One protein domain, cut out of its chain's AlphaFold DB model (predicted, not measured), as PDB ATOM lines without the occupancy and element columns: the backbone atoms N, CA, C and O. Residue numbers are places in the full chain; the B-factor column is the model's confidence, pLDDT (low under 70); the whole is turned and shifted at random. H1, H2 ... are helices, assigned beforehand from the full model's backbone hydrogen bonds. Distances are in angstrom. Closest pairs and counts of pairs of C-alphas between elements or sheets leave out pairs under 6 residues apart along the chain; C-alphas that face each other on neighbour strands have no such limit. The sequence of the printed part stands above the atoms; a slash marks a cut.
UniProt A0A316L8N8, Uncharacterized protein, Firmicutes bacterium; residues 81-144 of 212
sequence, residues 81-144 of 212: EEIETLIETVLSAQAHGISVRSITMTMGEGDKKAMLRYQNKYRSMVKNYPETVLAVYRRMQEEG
ATOM      1  N   GLU A  81     106.800 135.375 134.158       95.12
ATOM      2  CA  GLU A  81     106.949 135.955 135.493       95.12
ATOM      3  C   GLU A  81     108.281 135.537 136.133       95.12
ATOM      4  O   GLU A  81     108.989 136.366 136.710       95.12
ATOM      5  N   GLU A  82     108.680 134.268 135.983       96.06
ATOM      6  CA  GLU A  82     109.987 133.792 136.453       96.06
ATOM      7  C   GLU A  82     111.146 134.484 135.720       96.06
ATOM      8  O   GLU A  82     112.204 134.721 136.308       96.06
ATOM      9  N   ILE A  83     110.974 134.798 134.431       97.38
ATOM     10  CA  ILE A  83     111.982 135.497 133.624       97.38
ATOM     11  C   ILE A  83     112.141 136.933 134.096       97.38
ATOM     12  O   ILE A  83     113.273 137.382 134.279       97.38
ATOM     13  N   GLU A  84     111.033 137.637 134.286       96.56
ATOM     14  CA  GLU A  84     111.037 139.021 134.755       96.56
ATOM     15  C   GLU A  84     111.632 139.112 136.157       96.56
ATOM     16  O   GLU A  84     112.604 139.841 136.350       96.56
ATOM     17  N   THR A  85     111.176 138.259 137.079       97.50
ATOM     18  CA  THR A  85     111.720 138.166 138.445       97.50
ATOM     19  C   THR A  85     113.224 137.897 138.432       97.50
ATOM     20  O   THR A  85     113.986 138.522 139.172       97.50
ATOM     21  N   LEU A  86     113.684 136.986 137.567       98.06
ATOM     22  CA  LEU A  86     115.103 136.689 137.403       98.06
ATOM     23  C   LEU A  86     115.894 137.901 136.912       98.06
ATOM     24  O   LEU A  86     116.965 138.177 137.453       98.06
ATOM     25  N   ILE A  87     115.411 138.600 135.885       98.06
ATOM     26  CA  ILE A  87     116.102 139.774 135.345       98.06
ATOM     27  C   ILE A  87     116.142 140.871 136.411       98.06
ATOM     28  O   ILE A  87     117.231 141.343 136.722       98.06
ATOM     29  N   GLU A  88     115.009 141.210 137.027       97.75
ATOM     30  CA  GLU A  88     114.930 142.239 138.071       97.75
ATOM     31  C   GLU A  88     115.892 141.971 139.228       97.75
ATOM     32  O   GLU A  88     116.714 142.823 139.579       97.75
ATOM     33  N   THR A  89     115.836 140.756 139.782       97.69
ATOM     34  CA  THR A  89     116.676 140.352 140.914       97.69
ATOM     35  C   THR A  89     118.153 140.471 140.556       97.69
ATOM     36  O   THR A  89     118.958 140.974 141.342       97.69
ATOM     37  N   VAL A  90     118.530 140.025 139.353       97.56
ATOM     38  CA  VAL A  90     119.922 140.072 138.914       97.56
ATOM     39  C   VAL A  90     120.380 141.505 138.665       97.56
ATOM     40  O   VAL A  90     121.451 141.865 139.147       97.56
ATOM     41  N   LEU A  91     119.604 142.334 137.964       96.88
ATOM     42  CA  LEU A  91     120.005 143.710 137.665       96.88
ATOM     43  C   LEU A  91     120.101 144.570 138.930       96.88
ATOM     44  O   LEU A  91     121.059 145.333 139.065       96.88
ATOM     45  N   SER A  92     119.176 144.408 139.880       96.25
ATOM     46  CA  SER A  92     119.217 145.134 141.154       96.25
ATOM     47  C   SER A  92     120.419 144.716 142.005       96.25
ATOM     48  O   SER A  92     121.228 145.545 142.419       96.25
ATOM     49  N   ALA A  93     120.630 143.415 142.211       95.00
ATOM     50  CA  ALA A  93     121.749 142.946 143.025       95.00
ATOM     51  C   ALA A  93     123.119 143.199 142.361       95.00
ATOM     52  O   ALA A  93     124.111 143.440 143.052       95.00
ATOM     53  N   GLN A  94     123.194 143.200 141.025       94.94
ATOM     54  CA  GLN A  94     124.416 143.585 140.314       94.94
ATOM     55  C   GLN A  94     124.768 145.068 140.491       94.94
ATOM     56  O   GLN A  94     125.958 145.380 140.471       94.94
ATOM     57  N   ALA A  95     123.789 145.961 140.700       92.88
ATOM     58  CA  ALA A  95     124.056 147.375 140.994       92.88
ATOM     59  C   ALA A  95     124.877 147.537 142.286       92.88
ATOM     60  O   ALA A  95     125.713 148.425 142.397       92.88
ATOM     61  N   HIS A  96     124.728 146.582 143.206       92.12
ATOM     62  CA  HIS A  96     125.451 146.496 144.472       92.12
ATOM     63  C   HIS A  96     126.759 145.684 144.373       92.12
ATOM     64  O   HIS A  96     127.337 145.288 145.384       92.12
ATOM     65  N   GLY A  97     127.228 145.369 143.160       91.81
ATOM     66  CA  GLY A  97     128.485 144.644 142.935       91.81
ATOM     67  C   GLY A  97     128.421 143.130 143.184       91.81
ATOM     68  O   GLY A  97     129.455 142.454 143.145       91.81
ATOM     69  N   ILE A  98     127.232 142.561 143.404       94.44
ATOM     70  CA  ILE A  98     127.075 141.124 143.647       94.44
ATOM     71  C   ILE A  98     127.200 140.358 142.324       94.44
ATOM     72  O   ILE A  98     126.613 140.704 141.299       94.44
ATOM     73  N   SER A  99     127.976 139.271 142.325       95.31
ATOM     74  CA  SER A  99     128.129 138.447 141.123       95.31
ATOM     75  C   SER A  99     126.837 137.699 140.771       95.31
ATOM     76  O   SER A  99     126.191 137.117 141.642       95.31
ATOM     77  N   VAL A 100     126.532 137.587 139.472       96.44
ATOM     78  CA  VAL A 100     125.398 136.793 138.944       96.44
ATOM     79  C   VAL A 100     125.361 135.382 139.530       96.44
ATOM     80  O   VAL A 100     124.296 134.851 139.826       96.44
ATOM     81  N   ARG A 101     126.524 134.751 139.730       96.12
ATOM     82  CA  ARG A 101     126.614 133.415 140.331       96.12
ATOM     83  C   ARG A 101     126.128 133.384 141.777       96.12
ATOM     84  O   ARG A 101     125.446 132.437 142.139       96.12
ATOM     85  N   SER A 102     126.490 134.381 142.579       96.94
ATOM     86  CA  SER A 102     126.018 134.472 143.962       96.94
ATOM     87  C   SER A 102     124.512 134.708 143.997       96.94
ATOM     88  O   SER A 102     123.809 133.987 144.689       96.94
ATOM     89  N   ILE A 103     124.015 135.637 143.173       97.75
ATOM     90  CA  ILE A 103     122.584 135.968 143.083       97.75
ATOM     91  C   ILE A 103     121.769 134.724 142.723       97.75
ATOM     92  O   ILE A 103     120.846 134.340 143.431       97.75
ATOM     93  N   THR A 104     122.166 134.035 141.652       97.44
ATOM     94  CA  THR A 104     121.477 132.822 141.183       97.44
ATOM     95  C   THR A 104     121.623 131.636 142.138       97.44
ATOM     96  O   THR A 104     120.772 130.754 142.120       97.44
ATOM     97  N   MET A 105     122.662 131.598 142.983       97.31
ATOM     98  CA  MET A 105     122.771 130.606 144.059       97.31
ATOM     99  C   MET A 105     121.732 130.856 145.149       97.31
ATOM    100  O   MET A 105     121.080 129.910 145.583       97.31
ATOM    101  N   THR A 106     121.553 132.115 145.547       97.00
ATOM    102  CA  THR A 106     120.519 132.507 146.510       97.00
ATOM    103  C   THR A 106     119.120 132.236 145.960       97.00
ATOM    104  O   THR A 106     118.316 131.632 146.654       97.00
ATOM    105  N   MET A 107     118.851 132.587 144.696       96.12
ATOM    106  CA  MET A 107     117.570 132.280 144.036       96.12
ATOM    107  C   MET A 107     117.292 130.777 143.925       96.12
ATOM    108  O   MET A 107     116.144 130.360 143.915       96.12
ATOM    109  N   GLY A 108     118.342 129.965 143.797       95.19
ATOM    110  CA  GLY A 108     118.229 128.511 143.801       95.19
ATOM    111  C   GLY A 108     118.176 127.900 145.198       95.19
ATOM    112  O   GLY A 108     118.313 126.688 145.295       95.19
ATOM    113  N   GLU A 109     118.075 128.706 146.261       95.50
ATOM    114  CA  GLU A 109     118.037 128.253 147.661       95.50
ATOM    115  C   GLU A 109     119.216 127.328 148.028       95.50
ATOM    116  O   GLU A 109     119.105 126.389 148.811       95.50
ATOM    117  N   GLY A 110     120.383 127.572 147.421       92.44
ATOM    118  CA  GLY A 110     121.573 126.735 147.593       92.44
ATOM    119  C   GLY A 110     121.626 125.479 146.709       92.44
ATOM    120  O   GLY A 110     122.682 124.838 146.639       92.44
ATOM    121  N   ASP A 111     120.566 125.142 145.965       94.38
ATOM    122  CA  ASP A 111     120.606 124.070 144.971       94.38
ATOM    123  C   ASP A 111     121.426 124.485 143.740       94.38
ATOM    124  O   ASP A 111     121.101 125.391 142.965       94.38
ATOM    125  N   LYS A 112     122.504 123.732 143.502       92.94
ATOM    126  CA  LYS A 112     123.400 123.925 142.359       92.94
ATOM    127  C   LYS A 112     122.689 123.708 141.025       92.94
ATOM    128  O   LYS A 112     123.085 124.343 140.043       92.94
ATOM    129  N   LYS A 113     121.698 122.810 140.946       91.19
ATOM    130  CA  LYS A 113     120.957 122.576 139.698       91.19
ATOM    131  C   LYS A 113     120.056 123.772 139.394       91.19
ATOM    132  O   LYS A 113     120.176 124.317 138.296       91.19
ATOM    133  N   ALA A 114     119.243 124.222 140.348       92.25
ATOM    134  CA  ALA A 114     118.424 125.428 140.224       92.25
ATOM    135  C   ALA A 114     119.264 126.668 139.878       92.25
ATOM    136  O   ALA A 114     118.987 127.344 138.886       92.25
ATOM    137  N   MET A 115     120.375 126.891 140.588       96.56
ATOM    138  CA  MET A 115     121.316 127.983 140.304       96.56
ATOM    139  C   MET A 115     121.801 127.981 138.851       96.56
ATOM    140  O   MET A 115     121.776 129.015 138.180       96.56
ATOM    141  N   LEU A 116     122.210 126.819 138.327       94.62
ATOM    142  CA  LEU A 116     122.650 126.710 136.935       94.62
ATOM    143  C   LEU A 116     121.514 126.999 135.949       94.62
ATOM    144  O   LEU A 116     121.776 127.572 134.892       94.62
ATOM    145  N   ARG A 117     120.267 126.632 136.272       94.25
ATOM    146  CA  ARG A 117     119.103 126.963 135.436       94.25
ATOM    147  C   ARG A 117     118.899 128.476 135.365       94.25
ATOM    148  O   ARG A 117     118.876 129.008 134.257       94.25
ATOM    149  N   TYR A 118     118.846 129.162 136.508       97.44
ATOM    150  CA  TYR A 118     118.706 130.623 136.566       97.44
ATOM    151  C   TYR A 118     119.865 131.340 135.867       97.44
ATOM    152  O   TYR A 118     119.649 132.203 135.016       97.44
ATOM    153  N   GLN A 119     121.106 130.931 136.134       97.00
ATOM    154  CA  GLN A 119     122.287 131.524 135.506       97.00
ATOM    155  C   GLN A 119     122.289 131.359 133.982       97.00
ATOM    156  O   GLN A 119     122.576 132.313 133.253       97.00
ATOM    157  N   ASN A 120     121.961 130.163 133.487       95.31
ATOM    158  CA  ASN A 120     121.880 129.909 132.050       95.31
ATOM    159  C   ASN A 120     120.744 130.703 131.405       95.31
ATOM    160  O   ASN A 120     120.934 131.252 130.317       95.31
ATOM    161  N   LYS A 121     119.592 130.801 132.077       96.81
ATOM    162  CA  LYS A 121     118.459 131.577 131.581       96.81
ATOM    163  C   LYS A 121     118.804 133.059 131.487       96.81
ATOM    164  O   LYS A 121     118.643 133.621 130.408       96.81
ATOM    165  N   TYR A 122     119.379 133.657 132.532       97.94
ATOM    166  CA  TYR A 122     119.807 135.060 132.506       97.94
ATOM    167  C   TYR A 122     120.810 135.327 131.377       97.94
ATOM    168  O   TYR A 122     120.618 136.233 130.568       97.94
ATOM    169  N   ARG A 123     121.836 134.474 131.234       96.25
ATOM    170  CA  ARG A 123     122.810 134.588 130.136       96.25
ATOM    171  C   ARG A 123     122.143 134.520 128.758       96.25
ATOM    172  O   ARG A 123     122.552 135.243 127.853       96.25
ATOM    173  N   SER A 124     121.149 133.647 128.587       95.62
ATOM    174  CA  SER A 124     120.384 133.550 127.341       95.62
ATOM    175  C   SER A 124     119.554 134.805 127.078       95.62
ATOM    176  O   SER A 124     119.516 135.249 125.936       95.62
ATOM    177  N   MET A 125     118.917 135.381 128.104       97.25
ATOM    178  CA  MET A 125     118.139 136.619 127.971       97.25
ATOM    179  C   MET A 125     119.028 137.781 127.534       97.25
ATOM    180  O   MET A 125     118.757 138.400 126.514       97.25
ATOM    181  N   VAL A 126     120.157 137.986 128.217       96.31
ATOM    182  CA  VAL A 126     121.099 139.063 127.878       96.31
ATOM    183  C   VAL A 126     121.634 138.926 126.450       96.31
ATOM    184  O   VAL A 126     121.786 139.927 125.755       96.31
ATOM    185  N   LYS A 127     121.924 137.694 126.005       94.75
ATOM    186  CA  LYS A 127     122.502 137.438 124.678       94.75
ATOM    187  C   LYS A 127     121.480 137.504 123.541       94.75
ATOM    188  O   LYS A 127     121.797 138.049 122.492       94.75
ATOM    189  N   ASN A 128     120.324 136.863 123.709       95.06
ATOM    190  CA  ASN A 128     119.404 136.578 122.603       95.06
ATOM    191  C   ASN A 128     118.126 137.430 122.643       95.06
ATOM    192  O   ASN A 128     117.443 137.516 121.629       95.06
ATOM    193  N   TYR A 129     117.792 138.036 123.786       95.69
ATOM    194  CA  TYR A 129     116.546 138.786 123.991       95.69
ATOM    195  C   TYR A 129     116.813 140.156 124.644       95.69
ATOM    196  O   TYR A 129     116.304 140.430 125.735       95.69
ATOM    197  N   PRO A 130     117.632 141.020 124.012       96.00
ATOM    198  CA  PRO A 130     118.041 142.284 124.614       96.00
ATOM    199  C   PRO A 130     116.884 143.252 124.844       96.00
ATOM    200  O   PRO A 130     116.861 143.911 125.877       96.00
ATOM    201  N   GLU A 131     115.892 143.283 123.952       95.75
ATOM    202  CA  GLU A 131     114.712 144.143 124.105       95.75
ATOM    203  C   GLU A 131     113.931 143.831 125.386       95.75
ATOM    204  O   GLU A 131     113.555 144.741 126.118       95.75
ATOM    205  N   THR A 132     113.756 142.549 125.720       95.81
ATOM    206  CA  THR A 132     113.089 142.136 126.964       95.81
ATOM    207  C   THR A 132     113.867 142.596 128.195       95.81
ATOM    208  O   THR A 132     113.284 143.106 129.148       95.81
ATOM    209  N   VAL A 133     115.194 142.450 128.178       97.38
ATOM    210  CA  VAL A 133     116.050 142.880 129.293       97.38
ATOM    211  C   VAL A 133     116.038 144.403 129.435       97.38
ATOM    212  O   VAL A 133     115.956 144.911 130.551       97.38
ATOM    213  N   LEU A 134     116.078 145.135 128.319       96.50
ATOM    214  CA  LEU A 134     115.999 146.595 128.300       96.50
ATOM    215  C   LEU A 134     114.635 147.107 128.770       96.50
ATOM    216  O   LEU A 134     114.593 148.122 129.456       96.50
ATOM    217  N   ALA A 135     113.540 146.420 128.443       96.62
ATOM    218  CA  ALA A 135     112.208 146.774 128.927       96.62
ATOM    219  C   ALA A 135     112.125 146.678 130.459       96.62
ATOM    220  O   ALA A 135     111.709 147.637 131.106       96.62
ATOM    221  N   VAL A 136     112.606 145.572 131.043       96.81
ATOM    222  CA  VAL A 136     112.691 145.418 132.508       96.81
ATOM    223  C   VAL A 136     113.604 146.483 133.112       96.81
ATOM    224  O   VAL A 136     113.224 147.142 134.073       96.81
ATOM    225  N   TYR A 137     114.777 146.711 132.516       96.38
ATOM    226  CA  TYR A 137     115.712 147.747 132.959       96.38
ATOM    227  C   TYR A 137     115.073 149.146 132.980       96.38
ATOM    228  O   TYR A 137     115.180 149.843 133.984       96.38
ATOM    229  N   ARG A 138     114.395 149.559 131.900       96.62
ATOM    230  CA  ARG A 138     113.728 150.871 131.811       96.62
ATOM    231  C   ARG A 138     112.627 151.004 132.855       96.62
ATOM    232  O   ARG A 138     112.608 152.003 133.561       96.62
ATOM    233  N   ARG A 139     111.792 149.974 133.017       96.88
ATOM    234  CA  ARG A 139     110.763 149.961 134.062       96.88
ATOM    235  C   ARG A 139     111.373 150.132 135.457       96.88
ATOM    236  O   ARG A 139     110.910 150.960 136.227       96.88
ATOM    237  N   MET A 140     112.450 149.410 135.773       96.50
ATOM    238  CA  MET A 140     113.133 149.562 137.064       96.50
ATOM    239  C   MET A 140     113.734 150.963 137.258       96.50
ATOM    240  O   MET A 140     113.750 151.470 138.378       96.50
ATOM    241  N   GLN A 141     114.215 151.600 136.184       94.69
ATOM    242  CA  GLN A 141     114.698 152.984 136.222       94.69
ATOM    243  C   GLN A 141     113.565 153.988 136.469       94.69
ATOM    244  O   GLN A 141     113.741 154.903 137.267       94.69
ATOM    245  N   GLU A 142     112.405 153.805 135.835       95.50
ATOM    246  CA  GLU A 142     111.204 154.621 136.073       95.50
ATOM    247  C   GLU A 142     110.691 154.472 137.514       95.50
ATOM    248  O   GLU A 142     110.274 155.450 138.130       95.50
ATOM    249  N   GLU A 143     110.793 153.269 138.082       94.25
ATOM    250  CA  GLU A 143     110.502 152.983 139.493       94.25
ATOM    251  C   GLU A 143     111.565 153.545 140.464       94.25
ATOM    252  O   GLU A 143     111.412 153.422 141.680       94.25
ATOM    253  N   GLY A 144     112.653 154.146 139.961       93.06
ATOM    254  CA  GLY A 144     113.726 154.724 140.776       93.06
ATOM    255  C   GLY A 144     114.611 153.695 141.489       93.06
ATOM    256  O   GLY A 144     115.253 154.025 142.483       93.06
TER     257      GLY A 144
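Overview. This is residues 81 to 144 of the 212 residues of an uncharacterized protein of Firmicutes bacterium (UniProt A0A316L8N8). The longest helix, H3, runs along one side of a cluster of four crossed helices; H1 stands about perpendicular to it, meeting its residues 118 to 122, and lies between H2 on one side and H4 on the other. H2 packs on residues 112 to 119 of H3, while H4 turns off past the far end of H3, making a corner with it, and crosses H1. The printed part has 64 residues with four named helices, in the order H1, H2, H3, H4 along the chain, and no named strand; its class is all helix. It is compact, with a radius of gyration of the C-alphas of 11.4 A and spans of 33 by 25 by 19 A.

Arrangement. H3, residues 112 to 128, and H1, residues 81 to 95, are the hub, touching three other helices each. They touch each other through residues 118 to 122 of H3 and 83 to 87 of H1 alone; their closest C-alphas, those of Ile 87 and Tyr 122, are 6.6 A apart, and their lines are about perpendicular at 86 degrees. H2, residues 100 to 107, touches H3 at residues 112 to 119 of H3 alone, with the closest C-alphas, those of Met 105 and Met 115, 4.8 A apart; the two run opposite ways at a steep tilt of 52 degrees. H2 also touches residues 89 to 94 of H1 alone, opposite ways at a steep tilt of 52 degrees, and the closest C-alphas, those of Val 90 and Val 100, are 6.4 A apart. H4, residues 130 to 142, touches H1, the same way at a steep tilt of 65 degrees; the closest C-alphas, those of Glu 88 and Val 136, are 6.8 A apart. H3 and H4 only just touch, with 3 pairs of C-alphas within 8 A, and touch only at the corner by their link; the closest C-alphas, those of Val 126 and Val 133, are 6.5 A apart, and the lines are about perpendicular at 83 degrees. H2 and H4 are apart. In H1, H2, H3 and H4 every O i to N i+4 pair is within hydrogen-bond range.

Along the chain. H3 measures 23.8 A from C-alpha 112 at (123.400, 123.925, 142.359) to C-alpha 128. H1 measures 21.3 A and begins with C-alpha 81 at (106.949, 135.955, 135.493). H4 measures 18.2 A and ends with C-alpha 142 at (111.204, 154.621, 136.073). H2 measures 10.4 A from C-alpha 100 to C-alpha 107.

Size, cuts and confidence. The two C-alphas farthest apart, those of Lys 113 and Glu 142, are 33.7 A apart. The printed part has no cut. The links H1 to H2, H2 to H3 and H3 to H4 are tight. The mean pLDDT of the printed part is 95.8, and no printed residue is under 70.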